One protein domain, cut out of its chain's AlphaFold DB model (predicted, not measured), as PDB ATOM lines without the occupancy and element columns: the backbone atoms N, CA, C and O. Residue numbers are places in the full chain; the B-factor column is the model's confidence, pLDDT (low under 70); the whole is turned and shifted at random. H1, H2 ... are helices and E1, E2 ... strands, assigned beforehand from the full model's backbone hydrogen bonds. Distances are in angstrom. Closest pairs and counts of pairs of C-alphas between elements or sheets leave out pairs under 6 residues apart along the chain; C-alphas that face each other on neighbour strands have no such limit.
ATOM      1  N   VAL A   2     150.270 195.438 210.971       91.25
ATOM      2  CA  VAL A   2     151.548 195.954 210.447       91.25
ATOM      3  C   VAL A   2     151.484 195.982 208.919       91.25
ATOM      4  O   VAL A   2     150.996 195.020 208.323       91.25
ATOM      5  N   THR A   3     151.986 197.053 208.305       96.25
ATOM      6  CA  THR A   3     152.136 197.175 206.849       96.25
ATOM      7  C   THR A   3     153.618 197.137 206.491       96.25
ATOM      8  O   THR A   3     154.405 197.877 207.078       96.25
ATOM      9  N   ALA A   4     153.989 196.289 205.536       96.50
ATOM     10  CA  ALA A   4     155.278 196.334 204.857       96.50
ATOM     11  C   ALA A   4     155.054 196.876 203.439       96.50
ATOM     12  O   ALA A   4     154.319 196.272 202.656       96.50
ATOM     13  N   ASP A   5     155.642 198.034 203.148       96.75
ATOM     14  CA  ASP A   5     155.411 198.784 201.914       96.75
ATOM     15  C   ASP A   5     156.707 198.911 201.108       96.75
ATOM     16  O   ASP A   5     157.703 199.457 201.582       96.75
ATOM     17  N   PHE A   6     156.671 198.378 199.892       95.06
ATOM     18  CA  PHE A   6     157.736 198.381 198.895       95.06
ATOM     19  C   PHE A   6     157.318 199.137 197.623       95.06
ATOM     20  O   PHE A   6     157.992 199.036 196.605       95.06
ATOM     21  N   ALA A   7     156.194 199.861 197.632       93.50
ATOM     22  CA  ALA A   7     155.627 200.464 196.424       93.50
ATOM     23  C   ALA A   7     156.247 201.802 196.012       93.50
ATOM     24  O   ALA A   7     155.962 202.276 194.918       93.50
ATOM     25  N   GLN A   8     157.061 202.411 196.873       91.31
ATOM     26  CA  GLN A   8     157.731 203.693 196.610       91.31
ATOM     27  C   GLN A   8     159.161 203.515 196.076       91.31
ATOM     28  O   GLN A   8     159.953 204.452 196.112       91.31
ATOM     29  N   LEU A   9     159.518 202.298 195.662       89.44
ATOM     30  CA  LEU A   9     160.850 201.964 195.179       89.44
ATOM     31  C   LEU A   9     160.859 201.935 193.649       89.44
ATOM     32  O   LEU A   9     159.935 201.405 193.035       89.44
ATOM     33  N   ASP A  10     161.928 202.482 193.077       90.75
ATOM     34  CA  ASP A  10     162.310 202.313 191.676       90.75
ATOM     35  C   ASP A  10     163.228 201.091 191.564       90.75
ATOM     36  O   ASP A  10     164.191 200.958 192.334       90.75
ATOM     37  N   LEU A  11     162.907 200.165 190.663       89.00
ATOM     38  CA  LEU A  11     163.585 198.879 190.570       89.00
ATOM     39  C   LEU A  11     164.459 198.790 189.315       89.00
ATOM     40  O   LEU A  11     163.959 198.545 188.220       89.00
ATOM     41  N   PRO A  12     165.798 198.816 189.452       88.31
ATOM     42  CA  PRO A  12     166.683 198.664 188.296       88.31
ATOM     43  C   PRO A  12     166.743 197.219 187.762       88.31
ATOM     44  O   PRO A  12     167.264 196.979 186.674       88.31
ATOM     45  N   ALA A  13     166.281 196.239 188.550       93.00
ATOM     46  CA  ALA A  13     166.240 194.811 188.231       93.00
ATOM     47  C   ALA A  13     165.333 194.065 189.226       93.00
ATOM     48  O   ALA A  13     165.007 194.605 190.286       93.00
ATOM     49  N   ASP A  14     164.990 192.806 188.922       95.44
ATOM     50  CA  ASP A  14     164.193 191.945 189.808       95.44
ATOM     51  C   ASP A  14     164.820 191.847 191.212       95.44
ATOM     52  O   ASP A  14     166.000 191.527 191.367       95.44
ATOM     53  N   GLN A  15     164.013 192.092 192.246       96.31
ATOM     54  CA  GLN A  15     164.466 192.130 193.635       96.31
ATOM     55  C   GLN A  15     163.979 190.927 194.432       96.31
ATOM     56  O   GLN A  15     162.850 190.462 194.275       96.31
ATOM     57  N   THR A  16     164.819 190.450 195.354       97.12
ATOM     58  CA  THR A  16     164.439 189.417 196.325       97.12
ATOM     59  C   THR A  16     164.481 189.972 197.742       97.12
ATOM     60  O   THR A  16     165.529 190.377 198.235       97.12
ATOM     61  N   VAL A  17     163.339 189.923 198.423       96.88
ATOM     62  CA  VAL A  17     163.210 190.159 199.858       96.88
ATOM     63  C   VAL A  17     163.232 188.805 200.558       96.88
ATOM     64  O   VAL A  17     162.419 187.927 200.275       96.88
ATOM     65  N   ASN A  18     164.168 188.623 201.482       97.19
ATOM     66  CA  ASN A  18     164.331 187.377 202.223       97.19
ATOM     67  C   ASN A  18     163.784 187.513 203.641       97.19
ATOM     68  O   ASN A  18     164.213 188.374 204.411       97.19
ATOM     69  N   LEU A  19     162.882 186.613 204.019       97.69
ATOM     70  CA  LEU A  19     162.538 186.404 205.418       97.69
ATOM     71  C   LEU A  19     163.741 185.763 206.113       97.69
ATOM     72  O   LEU A  19     164.158 184.668 205.749       97.69
ATOM     73  N   ASN A  20     164.294 186.441 207.115       95.88
ATOM     74  CA  ASN A  20     165.378 185.929 207.961       95.88
ATOM     75  C   ASN A  20     164.872 185.286 209.268       95.88
ATOM     76  O   ASN A  20     165.661 184.837 210.092       95.88
ATOM     77  N   SER A  21     163.562 185.310 209.498       97.75
ATOM     78  CA  SER A  21     162.828 184.646 210.584       97.75
ATOM     79  C   SER A  21     161.332 184.667 210.232       97.75
ATOM     80  O   SER A  21     160.949 185.401 209.312       97.75
ATOM     81  N   PRO A  22     160.465 183.916 210.940       97.94
ATOM     82  CA  PRO A  22     159.019 184.068 210.803       97.94
ATOM     83  C   PRO A  22     158.584 185.538 210.921       97.94
ATOM     84  O   PRO A  22     159.111 186.298 211.743       97.94
ATOM     85  N   ARG A  23     157.619 185.957 210.100       97.69
ATOM     86  CA  ARG A  23     157.058 187.317 210.129       97.69
ATOM     87  C   ARG A  23     155.544 187.268 210.168       97.69
ATOM     88  O   ARG A  23     154.932 186.490 209.445       97.69
ATOM     89  N   THR A  24     154.947 188.148 210.963       97.44
ATOM     90  CA  THR A  24     153.502 188.374 210.984       97.44
ATOM     91  C   THR A  24     153.216 189.763 210.436       97.44
ATOM     92  O   THR A  24     153.633 190.758 211.024       97.44
ATOM     93  N   ILE A  25     152.537 189.835 209.293       96.88
ATOM     94  CA  ILE A  25     152.278 191.080 208.561       96.88
ATOM     95  C   ILE A  25     150.790 191.127 208.219       96.88
ATOM     96  O   ILE A  25     150.205 190.112 207.861       96.88
ATOM     97  N   GLY A  26     150.154 192.288 208.362       96.06
ATOM     98  CA  GLY A  26     148.757 192.447 207.956       96.06
ATOM     99  C   GLY A  26     148.625 192.832 206.491       96.06
ATOM    100  O   GLY A  26     147.811 192.259 205.773       96.06
ATOM    101  N   ASN A  27     149.456 193.775 206.047       97.12
ATOM    102  CA  ASN A  27     149.410 194.293 204.689       97.12
ATOM    103  C   ASN A  27     150.795 194.273 204.044       97.12
ATOM    104  O   ASN A  27     151.770 194.726 204.644       97.12
ATOM    105  N   LEU A  28     150.863 193.783 202.814       98.06
ATOM    106  CA  LEU A  28     152.023 193.881 201.937       98.06
ATOM    107  C   LEU A  28     151.648 194.756 200.750       98.06
ATOM    108  O   LEU A  28     150.608 194.530 200.132       98.06
ATOM    109  N   VAL A  29     152.487 195.729 200.421       98.12
ATOM    110  CA  VAL A  29     152.295 196.585 199.249       98.12
ATOM    111  C   VAL A  29     153.557 196.519 198.404       98.12
ATOM    112  O   VAL A  29     154.649 196.752 198.906       98.12
ATOM    113  N   PHE A  30     153.409 196.167 197.133       97.75
ATOM    114  CA  PHE A  30     154.490 196.103 196.155       97.75
ATOM    115  C   PHE A  30     154.169 197.006 194.969       97.75
ATOM    116  O   PHE A  30     153.008 197.136 194.574       97.75
ATOM    117  N   GLY A  31     155.205 197.580 194.375       94.88
ATOM    118  CA  GLY A  31     155.116 198.402 193.178       94.88
ATOM    119  C   GLY A  31     156.495 198.638 192.583       94.88
ATOM    120  O   GLY A  31     157.486 198.108 193.089       94.88
ATOM    121  N   ASP A  32     156.502 199.409 191.509       93.06
ATOM    122  CA  ASP A  32     157.682 199.937 190.845       93.06
ATOM    123  C   ASP A  32     157.317 201.344 190.362       93.06
ATOM    124  O   ASP A  32     156.311 201.508 189.662       93.06
ATOM    125  N   THR A  33     158.042 202.368 190.813       91.56
ATOM    126  CA  THR A  33     157.723 203.755 190.439       91.56
ATOM    127  C   THR A  33     158.062 204.060 188.981       91.56
ATOM    128  O   THR A  33     157.482 204.997 188.432       91.56
ATOM    129  N   ASP A  34     158.933 203.264 188.347       88.06
ATOM    130  CA  ASP A  34     159.206 203.319 186.909       88.06
ATOM    131  C   ASP A  34     158.795 202.011 186.218       88.06
ATOM    132  O   ASP A  34     159.567 201.077 186.020       88.06
ATOM    133  N   THR A  35     157.550 201.956 185.745       80.00
ATOM    134  CA  THR A  35     157.066 200.795 184.978       80.00
ATOM    135  C   THR A  35     157.735 200.638 183.599       80.00
ATOM    136  O   THR A  35     157.463 199.654 182.907       80.00
ATOM    137  N   GLY A  36     158.569 201.595 183.170       80.12
ATOM    138  CA  GLY A  36     159.367 201.532 181.944       80.12
ATOM    139  C   GLY A  36     160.592 200.621 182.065       80.12
ATOM    140  O   GLY A  36     160.950 199.950 181.093       80.12
ATOM    141  N   THR A  37     161.187 200.515 183.256       84.19
ATOM    142  CA  THR A  37     162.272 199.574 183.576       84.19
ATOM    143  C   THR A  37     161.711 198.323 184.235       84.19
ATOM    144  O   THR A  37     161.763 198.149 185.443       84.19
ATOM    145  N   ALA A  38     161.150 197.419 183.430       83.81
ATOM    146  CA  ALA A  38     160.397 196.285 183.952       83.81
ATOM    147  C   ALA A  38     161.189 195.409 184.947       83.81
ATOM    148  O   ALA A  38     162.051 194.617 184.553       83.81
ATOM    149  N   ALA A  39     160.799 195.462 186.224       93.00
ATOM    150  CA  ALA A  39     161.298 194.594 187.283       93.00
ATOM    151  C   ALA A  39     160.171 194.011 188.158       93.00
ATOM    152  O   ALA A  39     159.046 194.508 188.222       93.00
ATOM    153  N   GLY A  40     160.464 192.876 188.791       95.88
ATOM    154  CA  GLY A  40     159.560 192.152 189.677       95.88
ATOM    155  C   GLY A  40     160.121 191.964 191.082       95.88
ATOM    156  O   GLY A  40     161.276 192.264 191.375       95.88
ATOM    157  N   TRP A  41     159.291 191.394 191.949       97.94
ATOM    158  CA  TRP A  41     159.655 191.090 193.329       97.94
ATOM    159  C   TRP A  41     159.591 189.591 193.588       97.94
ATOM    160  O   TRP A  41     158.715 188.895 193.077       97.94
ATOM    161  N   THR A  42     160.453 189.101 194.469       98.38
ATOM    162  CA  THR A  42     160.325 187.789 195.101       98.38
ATOM    163  C   THR A  42     160.394 187.952 196.612       98.38
ATOM    164  O   THR A  42     161.362 188.500 197.122       98.38
ATOM    165  N   LEU A  43     159.395 187.458 197.342       98.31
ATOM    166  CA  LEU A  43     159.465 187.295 198.793       98.31
ATOM    167  C   LEU A  43     159.737 185.822 199.109       98.31
ATOM    168  O   LEU A  43     158.861 184.968 198.934       98.31
ATOM    169  N   ALA A  44     160.955 185.539 199.564       98.25
ATOM    170  CA  ALA A  44     161.473 184.194 199.781       98.25
ATOM    171  C   ALA A  44     161.737 183.893 201.262       98.25
ATOM    172  O   ALA A  44     161.820 184.780 202.110       98.25
ATOM    173  N   ASN A  45     161.897 182.608 201.576       97.38
ATOM    174  CA  ASN A  45     162.163 182.103 202.925       97.38
ATOM    175  C   ASN A  45     163.664 182.044 203.276       97.38
ATOM    176  O   ASN A  45     164.040 181.444 204.284       97.38
ATOM    177  N   ASN A  46     164.530 182.605 202.424       97.00
ATOM    178  CA  ASN A  46     165.985 182.528 202.559       97.00
ATOM    179  C   ASN A  46     166.524 181.086 202.693       97.00
ATOM    180  O   ASN A  46     167.437 180.823 203.473       97.00
ATOM    181  N   GLY A  47     165.889 180.119 202.023       96.25
ATOM    182  CA  GLY A  47     166.261 178.702 202.096       96.25
ATOM    183  C   GLY A  47     165.886 177.997 203.406       96.25
ATOM    184  O   GLY A  47     166.186 176.818 203.568       96.25
ATOM    185  N   THR A  48     165.210 178.672 204.342       97.44
ATOM    186  CA  THR A  48     164.820 178.102 205.641       97.44
ATOM    187  C   THR A  48     163.313 177.872 205.687       97.44
ATOM    188  O   THR A  48     162.536 178.822 205.734       97.44
ATOM    189  N   ALA A  49     162.871 176.610 205.734       95.06
ATOM    190  CA  ALA A  49     161.442 176.258 205.727       95.06
ATOM    191  C   ALA A  49     160.632 176.900 206.872       95.06
ATOM    192  O   ALA A  49     159.452 177.194 206.702       95.06
ATOM    193  N   GLY A  50     161.272 177.161 208.018       96.12
ATOM    194  CA  GLY A  50     160.651 177.832 209.163       96.12
ATOM    195  C   GLY A  50     160.383 179.327 208.965       96.12
ATOM    196  O   GLY A  50     159.627 179.905 209.741       96.12
ATOM    197  N   ASN A  51     160.945 179.968 207.938       98.12
ATOM    198  CA  ASN A  51     160.718 181.386 207.667       98.12
ATOM    199  C   ASN A  51     159.379 181.574 206.939       98.12
ATOM    200  O   ASN A  51     159.316 181.741 205.722       98.12
ATOM    201  N   ILE A  52     158.304 181.497 207.725       98.25
ATOM    202  CA  ILE A  52     156.908 181.587 207.291       98.25
ATOM    203  C   ILE A  52     156.433 183.043 207.334       98.25
ATOM    204  O   ILE A  52     156.682 183.765 208.307       98.25
ATOM    205  N   LEU A  53     155.690 183.455 206.305       98.38
ATOM    206  CA  LEU A  53     154.909 184.689 206.310       98.38
ATOM    207  C   LEU A  53     153.505 184.395 206.843       98.38
ATOM    208  O   LEU A  53     152.704 183.750 206.178       98.38
ATOM    209  N   THR A  54     153.170 184.899 208.024       98.12
ATOM    210  CA  THR A  54     151.808 184.837 208.562       98.12
ATOM    211  C   THR A  54     151.063 186.125 208.233       98.12
ATOM    212  O   THR A  54     151.436 187.197 208.710       98.12
ATOM    213  N   LEU A  55     149.990 186.017 207.455       97.88
ATOM    214  CA  LEU A  55     149.059 187.105 207.198       97.88
ATOM    215  C   LEU A  55     148.060 187.235 208.356       97.88
ATOM    216  O   LEU A  55     147.356 186.281 208.688       97.88
ATOM    217  N   ALA A  56     148.024 188.404 208.995       94.19
ATOM    218  CA  ALA A  56     147.230 188.651 210.202       94.19
ATOM    219  C   ALA A  56     146.246 189.822 210.062       94.19
ATOM    220  O   ALA A  56     146.352 190.663 209.176       94.19
ATOM    221  N   GLY A  57     145.296 189.898 210.991       94.44
ATOM    222  CA  GLY A  57     144.173 190.833 210.924       94.44
ATOM    223  C   GLY A  57     142.936 190.186 210.306       94.44
ATOM    224  O   GLY A  57     142.940 189.004 209.982       94.44
ATOM    225  N   THR A  58     141.858 190.955 210.176       93.62
ATOM    226  CA  THR A  58     140.555 190.462 209.696       93.62
ATOM    227  C   THR A  58     140.483 190.320 208.179       93.62
ATOM    228  O   THR A  58     139.705 189.519 207.673       93.62
ATOM    229  N   THR A  59     141.269 191.113 207.448       94.56
ATOM    230  CA  THR A  59     141.278 191.148 205.977       94.56
ATOM    231  C   THR A  59     142.691 191.474 205.484       94.56
ATOM    232  O   THR A  59     142.946 192.577 204.996       94.56
ATOM    233  N   PRO A  60     143.662 190.567 205.696       97.62
ATOM    234  CA  PRO A  60     145.034 190.818 205.285       97.62
ATOM    235  C   PRO A  60     145.122 190.980 203.768       97.62
ATOM    236  O   PRO A  60     144.497 190.228 203.011       97.62
ATOM    237  N   THR A  61     145.905 191.962 203.328       98.00
ATOM    238  CA  THR A  61     145.966 192.358 201.918       98.00
ATOM    239  C   THR A  61     147.384 192.269 201.370       98.00
ATOM    240  O   THR A  61     148.332 192.754 201.980       98.00
ATOM    241  N   VAL A  62     147.520 191.683 200.183       98.62
ATOM    242  CA  VAL A  62     148.697 191.794 199.324       98.62
ATOM    243  C   VAL A  62     148.307 192.663 198.135       98.62
ATOM    244  O   VAL A  62     147.620 192.217 197.212       98.62
ATOM    245  N   THR A  63     148.717 193.925 198.168       98.50
ATOM    246  CA  THR A  63     148.535 194.865 197.065       98.50
ATOM    247  C   THR A  63     149.735 194.771 196.138       98.50
ATOM    248  O   THR A  63     150.870 194.980 196.558       98.50
ATOM    249  N   VAL A  64     149.475 194.473 194.869       98.25
ATOM    250  CA  VAL A  64     150.480 194.550 193.807       98.25
ATOM    251  C   VAL A  64     150.032 195.631 192.841       98.25
ATOM    252  O   VAL A  64     149.071 195.438 192.092       98.25
ATOM    253  N   ASN A  65     150.695 196.781 192.898       95.75
ATOM    254  CA  ASN A  65     150.496 197.865 191.944       95.75
ATOM    255  C   ASN A  65     150.996 197.448 190.553       95.75
ATOM    256  O   ASN A  65     151.491 196.334 190.369       95.75
ATOM    257  N   ALA A  66     150.814 198.313 189.555       89.25
ATOM    258  CA  ALA A  66     151.395 198.064 188.243       89.25
ATOM    259  C   ALA A  66     152.916 197.870 188.374       89.25
ATOM    260  O   ALA A  66     153.580 198.588 189.117       89.25
ATOM    261  N   LEU A  67     153.420 196.862 187.671       92.00
ATOM    262  CA  LEU A  67     154.839 196.621 187.434       92.00
ATOM    263  C   LEU A  67     155.059 196.736 185.920       92.00
ATOM    264  O   LEU A  67     154.083 196.800 185.165       92.00
ATOM    265  N   GLY A  68     156.309 196.725 185.461       87.12
ATOM    266  CA  GLY A  68     156.571 196.645 184.023       87.12
ATOM    267  C   GLY A  68     156.017 195.366 183.372       87.12
ATOM    268  O   GLY A  68     155.651 194.397 184.045       87.12
ATOM    269  N   THR A  69     155.943 195.364 182.041       89.00
ATOM    270  CA  THR A  69     155.374 194.264 181.241       89.00
ATOM    271  C   THR A  69     155.956 192.899 181.628       89.00
ATOM    272  O   THR A  69     157.163 192.757 181.812       89.00
ATOM    273  N   ASP A  70     155.086 191.890 181.758       88.38
ATOM    274  CA  ASP A  70     155.409 190.505 182.146       88.38
ATOM    275  C   ASP A  70     156.060 190.321 183.532       88.38
ATOM    276  O   ASP A  70     156.521 189.222 183.877       88.38
ATOM    277  N   LYS A  71     156.054 191.359 184.377       95.12
ATOM    278  CA  LYS A  71     156.564 191.290 185.751       95.12
ATOM    279  C   LYS A  71     155.476 191.023 186.776       95.12
ATOM    280  O   LYS A  71     154.278 191.189 186.556       95.12
ATOM    281  N   ARG A  72     155.925 190.508 187.917       97.00
ATOM    282  CA  ARG A  72     155.070 190.004 188.990       97.00
ATOM    283  C   ARG A  72     155.780 190.060 190.331       97.00
ATOM    284  O   ARG A  72     157.007 190.071 190.401       97.00
ATOM    285  N   VAL A  73     154.985 189.994 191.388       98.50
ATOM    286  CA  VAL A  73     155.444 189.633 192.730       98.50
ATOM    287  C   VAL A  73     155.322 188.124 192.878       98.50
ATOM    288  O   VAL A  73     154.252 187.575 192.645       98.50
ATOM    289  N   THR A  74     156.386 187.443 193.287       98.50
ATOM    290  CA  THR A  74     156.383 186.007 193.587       98.50
ATOM    291  C   THR A  74     156.496 185.796 195.091       98.50
ATOM    292  O   THR A  74     157.494 186.178 195.696       98.50
ATOM    293  N   LEU A  75     155.502 185.157 195.706       98.62
ATOM    294  CA  LEU A  75     155.596 184.677 197.085       98.62
ATOM    295  C   LEU A  75     156.022 183.208 197.057       98.62
ATOM    296  O   LEU A  75     155.213 182.319 196.777       98.62
ATOM    297  N   SER A  76     157.308 182.978 197.320       97.69
ATOM    298  CA  SER A  76     157.909 181.641 197.399       97.69
ATOM    299  C   SER A  76     158.106 181.155 198.836       97.69
ATOM    300  O   SER A  76     158.334 179.967 199.055       97.69
ATOM    301  N   ALA A  77     157.981 182.041 199.828       98.12
ATOM    302  CA  ALA A  77     157.791 181.641 201.218       98.12
ATOM    303  C   ALA A  77     156.374 181.086 201.449       98.12
ATOM    304  O   ALA A  77     155.414 181.529 200.818       98.12
ATOM    305  N   VAL A  78     156.236 180.152 202.398       98.62
ATOM    306  CA  VAL A  78     154.922 179.655 202.837       98.62
ATOM    307  C   VAL A  78     154.135 180.800 203.467       98.62
ATOM    308  O   VAL A  78     154.619 181.463 204.389       98.62
ATOM    309  N   VAL A  79     152.909 180.993 202.984       98.69
ATOM    310  CA  VAL A  79     151.936 181.932 203.539       98.69
ATOM    311  C   VAL A  79     150.982 181.188 204.474       98.69
ATOM    312  O   VAL A  79     150.348 180.209 204.077       98.69
ATOM    313  N   ALA A  80     150.858 181.671 205.706       98.44
ATOM    314  CA  ALA A  80     149.980 181.149 206.753       98.44
ATOM    315  C   ALA A  80     149.008 182.231 207.259       98.44
ATOM    316  O   ALA A  80     149.127 183.399 206.891       98.44
ATOM    317  N   GLY A  81     148.062 181.857 208.123       97.81
ATOM    318  CA  GLY A  81     147.092 182.774 208.738       97.81
ATOM    319  C   GLY A  81     145.652 182.268 208.651       97.81
ATOM    320  O   GLY A  81     145.321 181.432 207.819       97.81
ATOM    321  N   THR A  82     144.769 182.757 209.517       97.06
ATOM    322  CA  THR A  82     143.381 182.257 209.586       97.06
ATOM    323  C   THR A  82     142.392 183.072 208.759       97.06
ATOM    324  O   THR A  82     141.366 182.543 208.348       97.06
ATOM    325  N   ALA A  83     142.695 184.341 208.475       96.50
ATOM    326  CA  ALA A  83     141.805 185.238 207.734       96.50
ATOM    327  C   ALA A  83     141.905 185.108 206.202       96.50
ATOM    328  O   ALA A  83     141.071 185.657 205.489       96.50
ATOM    329  N   GLY A  84     142.891 184.361 205.692       97.25
ATOM    330  CA  GLY A  84     143.086 184.142 204.256       97.25
ATOM    331  C   GLY A  84     143.998 185.178 203.600       97.25
ATOM    332  O   GLY A  84     144.893 185.719 204.249       97.25
ATOM    333  N   LEU A  85     143.789 185.429 202.306       98.56
ATOM    334  CA  LEU A  85     144.577 186.361 201.494       98.56
ATOM    335  C   LEU A  85     143.655 187.220 200.627       98.56
ATOM    336  O   LEU A  85     142.860 186.691 199.855       98.56
ATOM    337  N   THR A  86     143.800 188.545 200.697       98.56
ATOM    338  CA  THR A  86     143.160 189.474 199.755       98.56
ATOM    339  C   THR A  86     144.196 190.017 198.779       98.56
ATOM    340  O   THR A  86     145.105 190.738 199.176       98.56
ATOM    341  N   LYS A  87     144.071 189.693 197.493       98.69
ATOM    342  CA  LYS A  87     144.852 190.292 196.410       98.69
ATOM    343  C   LYS A  87     144.169 191.569 195.922       98.69
ATOM    344  O   LYS A  87     143.029 191.526 195.461       98.69
ATOM    345  N   SER A  88     144.914 192.669 195.953       98.19
ATOM    346  CA  SER A  88     144.506 193.984 195.442       98.19
ATOM    347  C   SER A  88     145.533 194.541 194.447       98.19
ATOM    348  O   SER A  88     146.635 194.000 194.299       98.19
ATOM    349  N   GLY A  89     145.174 195.626 193.759       97.62
ATOM    350  CA  GLY A  89     146.019 196.285 192.758       97.62
ATOM    351  C   GLY A  89     146.068 195.553 191.410       97.62
ATOM    352  O   GLY A  89     145.701 194.380 191.306       97.62
ATOM    353  N   ALA A  90     146.495 196.265 190.365       95.50
ATOM    354  CA  ALA A  90     146.422 195.803 188.977       95.50
ATOM    355  C   ALA A  90     147.480 194.753 188.591       95.50
ATOM    356  O   ALA A  90     147.276 194.021 187.628       95.50
ATOM    357  N   GLY A  91     148.592 194.658 189.325       97.00
ATOM    358  CA  GLY A  91     149.702 193.774 188.970       97.00
ATOM    359  C   GLY A  91     149.465 192.300 189.304       97.00
ATOM    360  O   GLY A  91     148.449 191.911 189.896       97.00
ATOM    361  N   THR A  92     150.445 191.475 188.945       98.06
ATOM    362  CA  THR A  92     150.385 190.013 189.069       98.06
ATOM    363  C   THR A  92     151.052 189.515 190.351       98.06
ATOM    364  O   THR A  92     152.181 189.891 190.665       98.06
ATOM    365  N   LEU A  93     150.372 188.622 191.073       98.75
ATOM    366  CA  LEU A  93     150.882 187.899 192.239       98.75
ATOM    367  C   LEU A  93     151.024 186.409 191.910       98.75
ATOM    368  O   LEU A  93     150.025 185.735 191.709       98.75
ATOM    369  N   ALA A  94     152.234 185.863 191.903       98.56
ATOM    370  CA  ALA A  94     152.457 184.424 191.818       98.56
ATOM    371  C   ALA A  94     152.584 183.805 193.210       98.56
ATOM    372  O   ALA A  94     153.448 184.193 193.998       98.56
ATOM    373  N   LEU A  95     151.747 182.809 193.490       98.69
ATOM    374  CA  LEU A  95     151.834 181.964 194.674       98.69
ATOM    375  C   LEU A  95     152.471 180.640 194.256       98.69
ATOM    376  O   LEU A  95     151.893 179.913 193.452       98.69
ATOM    377  N   THR A  96     153.665 180.338 194.767       97.38
ATOM    378  CA  THR A  96     154.422 179.147 194.337       97.38
ATOM    379  C   THR A  96     154.674 178.145 195.458       97.38
ATOM    380  O   THR A  96     154.891 176.968 195.178       97.38
ATOM    381  N   ALA A  97     154.592 178.573 196.720       97.81
ATOM    382  CA  ALA A  97     154.692 177.694 197.881       97.81
ATOM    383  C   ALA A  97     153.392 176.914 198.150       97.81
ATOM    384  O   ALA A  97     152.302 177.334 197.754       97.81
ATOM    385  N   ALA A  98     153.499 175.803 198.883       97.50
ATOM    386  CA  ALA A  98     152.346 175.144 199.496       97.50
ATOM    387  C   ALA A  98     151.890 175.975 200.706       97.50
ATOM    388  O   ALA A  98     152.523 175.955 201.763       97.50
ATOM    389  N   ASN A  99     150.832 176.758 200.525       98.62
ATOM    390  CA  ASN A  99     150.362 177.718 201.513       98.62
ATOM    391  C   ASN A  99     149.404 177.060 202.513       98.62
ATOM    392  O   ASN A  99     148.634 176.167 202.166       98.62
ATOM    393  N   THR A 100     149.436 177.521 203.762       98.31
ATOM    394  CA  THR A 100     148.724 176.900 204.892       98.31
ATOM    395  C   THR A 100     147.676 177.807 205.527       98.31
ATOM    396  O   THR A 100     147.077 177.434 206.535       98.31
ATOM    397  N   TYR A 101     147.424 178.992 204.961       98.62
ATOM    398  CA  TYR A 101     146.336 179.840 205.441       98.62
ATOM    399  C   TYR A 101     144.981 179.140 205.280       98.62
ATOM    400  O   TYR A 101     144.734 178.483 204.271       98.62
ATOM    401  N   SER A 102     144.110 179.256 206.282       96.88
ATOM    402  CA  SER A 102     142.827 178.537 206.322       96.88
ATOM    403  C   SER A 102     141.621 179.365 205.870       96.88
ATOM    404  O   SER A 102     140.574 178.795 205.568       96.88
ATOM    405  N   GLY A 103     141.758 180.692 205.798       97.25
ATOM    406  CA  GLY A 103     140.754 181.570 205.195       97.25
ATOM    407  C   GLY A 103     140.769 181.523 203.663       97.25
ATOM    408  O   GLY A 103     141.628 180.889 203.052       97.25
ATOM    409  N   GLY A 104     139.811 182.200 203.029       97.62
ATOM    410  CA  GLY A 104     139.689 182.222 201.569       97.62
ATOM    411  C   GLY A 104     140.723 183.104 200.855       97.62
ATOM    412  O   GLY A 104     141.374 183.955 201.460       97.62
ATOM    413  N   THR A 105     140.832 182.926 199.538       98.69
ATOM    414  CA  THR A 105     141.595 183.794 198.633       98.69
ATOM    415  C   THR A 105     140.638 184.735 197.902       98.69
ATOM    416  O   THR A 105     139.833 184.288 197.088       98.69
ATOM    417  N   THR A 106     140.720 186.036 198.169       98.69
ATOM    418  CA  THR A 106     139.893 187.069 197.522       98.69
ATOM    419  C   THR A 106     140.711 187.843 196.497       98.69
ATOM    420  O   THR A 106     141.802 188.307 196.811       98.69
ATOM    421  N   LEU A 107     140.198 188.005 195.279       98.81
ATOM    422  CA  LEU A 107     140.851 188.708 194.179       98.81
ATOM    423  C   LEU A 107     140.030 189.950 193.803       98.81
ATOM    424  O   LEU A 107     139.093 189.861 193.008       98.81
ATOM    425  N   ASN A 108     140.408 191.105 194.353       98.44
ATOM    426  CA  ASN A 108     139.771 192.404 194.088       98.44
ATOM    427  C   ASN A 108     140.313 193.113 192.830       98.44
ATOM    428  O   ASN A 108     139.861 194.200 192.486       98.44
ATOM    429  N   GLY A 109     141.328 192.545 192.173       95.69
ATOM    430  CA  GLY A 109     141.930 193.110 190.967       95.69
ATOM    431  C   GLY A 109     143.251 192.442 190.583       95.69
ATOM    432  O   GLY A 109     143.847 191.688 191.363       95.69
ATOM    433  N   GLY A 110     143.706 192.728 189.364       97.44
ATOM    434  CA  GLY A 110     144.923 192.147 188.797       97.44
ATOM    435  C   GLY A 110     144.831 190.628 188.646       97.44
ATOM    436  O   GLY A 110     143.745 190.072 188.471       97.44
ATOM    437  N   GLN A 111     145.977 189.951 188.722       98.06
ATOM    438  CA  GLN A 111     146.075 188.509 188.500       98.06
ATOM    439  C   GLN A 111     146.721 187.787 189.692       98.06
ATOM    440  O   GLN A 111     147.658 188.302 190.305       98.06
ATOM    441  N   VAL A 112     146.231 186.586 190.004       98.69
ATOM    442  CA  VAL A 112     146.920 185.599 190.842       98.69
ATOM    443  C   VAL A 112     147.324 184.414 189.976       98.69
ATOM    444  O   VAL A 112     146.464 183.757 189.393       98.69
ATOM    445  N   ASN A 113     148.619 184.121 189.932       98.31
ATOM    446  CA  ASN A 113     149.175 182.972 189.229       98.31
ATOM    447  C   ASN A 113     149.389 181.843 190.228       98.31
ATOM    448  O   ASN A 113     149.961 182.055 191.301       98.31
ATOM    449  N   PHE A 114     148.966 180.645 189.854       97.94
ATOM    450  CA  PHE A 114     149.175 179.440 190.644       97.94
ATOM    451  C   PHE A 114     149.588 178.275 189.743       97.94
ATOM    452  O   PHE A 114     149.318 178.260 188.537       97.94
ATOM    453  N   ASN A 115     150.253 177.292 190.343       95.62
ATOM    454  CA  ASN A 115     150.659 176.052 189.688       95.62
ATOM    455  C   ASN A 115     150.132 174.791 190.382       95.62
ATOM    456  O   ASN A 115     150.195 173.712 189.803       95.62
ATOM    457  N   SER A 116     149.597 174.916 191.596       96.25
ATOM    458  CA  SER A 116     149.029 173.818 192.372       96.25
ATOM    459  C   SER A 116     147.846 174.280 193.229       96.25
ATOM    460  O   SER A 116     147.798 175.434 193.653       96.25
ATOM    461  N   ASP A 117     146.888 173.388 193.522       97.38
ATOM    462  CA  ASP A 117     145.750 173.709 194.408       97.38
ATOM    463  C   ASP A 117     146.225 174.174 195.799       97.38
ATOM    464  O   ASP A 117     145.664 175.106 196.374       97.38
ATOM    465  N   GLY A 118     147.329 173.600 196.294       97.81
ATOM    466  CA  GLY A 118     147.955 173.974 197.564       97.81
ATOM    467  C   GLY A 118     148.544 175.389 197.595       97.81
ATOM    468  O   GLY A 118     148.814 175.905 198.676       97.81
ATOM    469  N   ASN A 119     148.712 176.069 196.455       98.44
ATOM    470  CA  ASN A 119     149.081 177.488 196.471       98.44
ATOM    471  C   ASN A 119     147.944 178.376 196.997       98.44
ATOM    472  O   ASN A 119     148.204 179.482 197.472       98.44
ATOM    473  N   LEU A 120     146.693 177.911 196.933       98.44
ATOM    474  CA  LEU A 120     145.500 178.679 197.303       98.44
ATOM    475  C   LEU A 120     145.098 178.496 198.780       98.44
ATOM    476  O   LEU A 120     143.960 178.768 199.159       98.44
ATOM    477  N   GLY A 121     146.034 178.030 199.615       98.44
ATOM    478  CA  GLY A 121     145.848 177.830 201.053       98.44
ATOM    479  C   GLY A 121     145.406 176.414 201.402       98.44
ATOM    480  O   GLY A 121     145.427 175.511 200.566       98.44
ATOM    481  N   ALA A 122     144.960 176.209 202.638       98.19
ATOM    482  CA  ALA A 122     144.376 174.945 203.061       98.19
ATOM    483  C   ALA A 122     143.052 174.682 202.323       98.19
ATOM    484  O   ALA A 122     142.264 175.596 202.068       98.19
ATOM    485  N   VAL A 123     142.804 173.421 201.971       98.25
ATOM    486  CA  VAL A 123     141.529 172.993 201.384       98.25
ATOM    487  C   VAL A 123     140.459 172.992 202.483       98.25
ATOM    488  O   VAL A 123     140.694 172.391 203.535       98.25
TER     489      VAL A 123
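This is residues 2 to 123 of the 494 residues of an uncharacterized protein of Verrucomicrobia subdivision 3 bacterium (UniProt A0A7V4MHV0). The chain winds in stacked turns, a short solenoid whose turns lay strands in two parallel sheets, E1 E4 E7 E9 E11 and E2 E5 E8 E10 E12, partly face to face. E3 and E6, with the short pairing of residues 53 to 54 to 79 to 80, make a small third side, and the little helix H1 follows the last strand. The printed part has 122 residues, with twelve named strands, E1 to E12 in order, then one named helix; both large sheets and the pair E3 E6 are parallel. The class is mostly strand, though under half of the residues are in named elements. The whole is compact and rounded, with a radius of gyration of the C-alphas of 13.2 A and spans of 38 by 30 by 28 A.

Find C-alpha 3 at (152.136, 197.175, 206.849); from there E1 runs 9.8 A to residue 6. Next come E2, residues 15 to 18, 9.8 A, and E3, residues 23 to 25. E3 runs on into E4, residues 27 to 30, 10.1 A, across a break of one residue at 90 degrees. Then read E5 at residues 41 to 44, E6 at 53 to 55, E7 at 61 to 64, E8 at 72 to 75, E9 at 85 to 88, E10 at 92 to 95, E11 at 105 to 107 and E12 at 111 to 114. H1, residues 117 to 120, ends at C-alpha 120, (145.500, 178.679, 197.303).

The two sheets of five form a sandwich, two sheets face to face, with 10.3 A between the centres of the facing parts and 34 degrees between their strands. In the first sheet, whose edge strands are E1 and E11, look at N 4 and O 27 of E1 and E4, 2.9 A; N 63 and O 28 of E7 and E4, 2.8 A; N 62 and O 86 of E7 and E9, 2.8 A; and N 87 and O 106 of E9 and E11, 2.7 A. In the second sheet find N 17 and O 42 of E2 and E5, 2.8 A; N 43 and O 74 of E5 and E8, 2.8 A; N 94 and O 73 of E10 and E8, 2.7 A; and N 93 and O 111 of E10 and E12, 2.8 A. Across the sandwich, the closest C-alphas of E7 and E10 are those of Val 64 and Thr 92, 6.6 A. E3 and E6 are parallel neighbours at 27 degrees, with N 54 and O 23 at 2.8 A. H1 only grazes the second sheet with residues 118 to 120; its closest C-alphas to E10 are those of Asn 119 and Leu 95, 5.6 A. H1 is too short for an O i to N i+4 pair, but its one O i to N i+3 pair is within hydrogen-bond range. E1 and E12 are apart.

The C-alphas farthest apart, those of Gly 36 and Val 123, are 38.9 A from each other. The printed part has no cut, and no link is long. The mean pLDDT of the printed part is 95.9, and no printed residue is under 70.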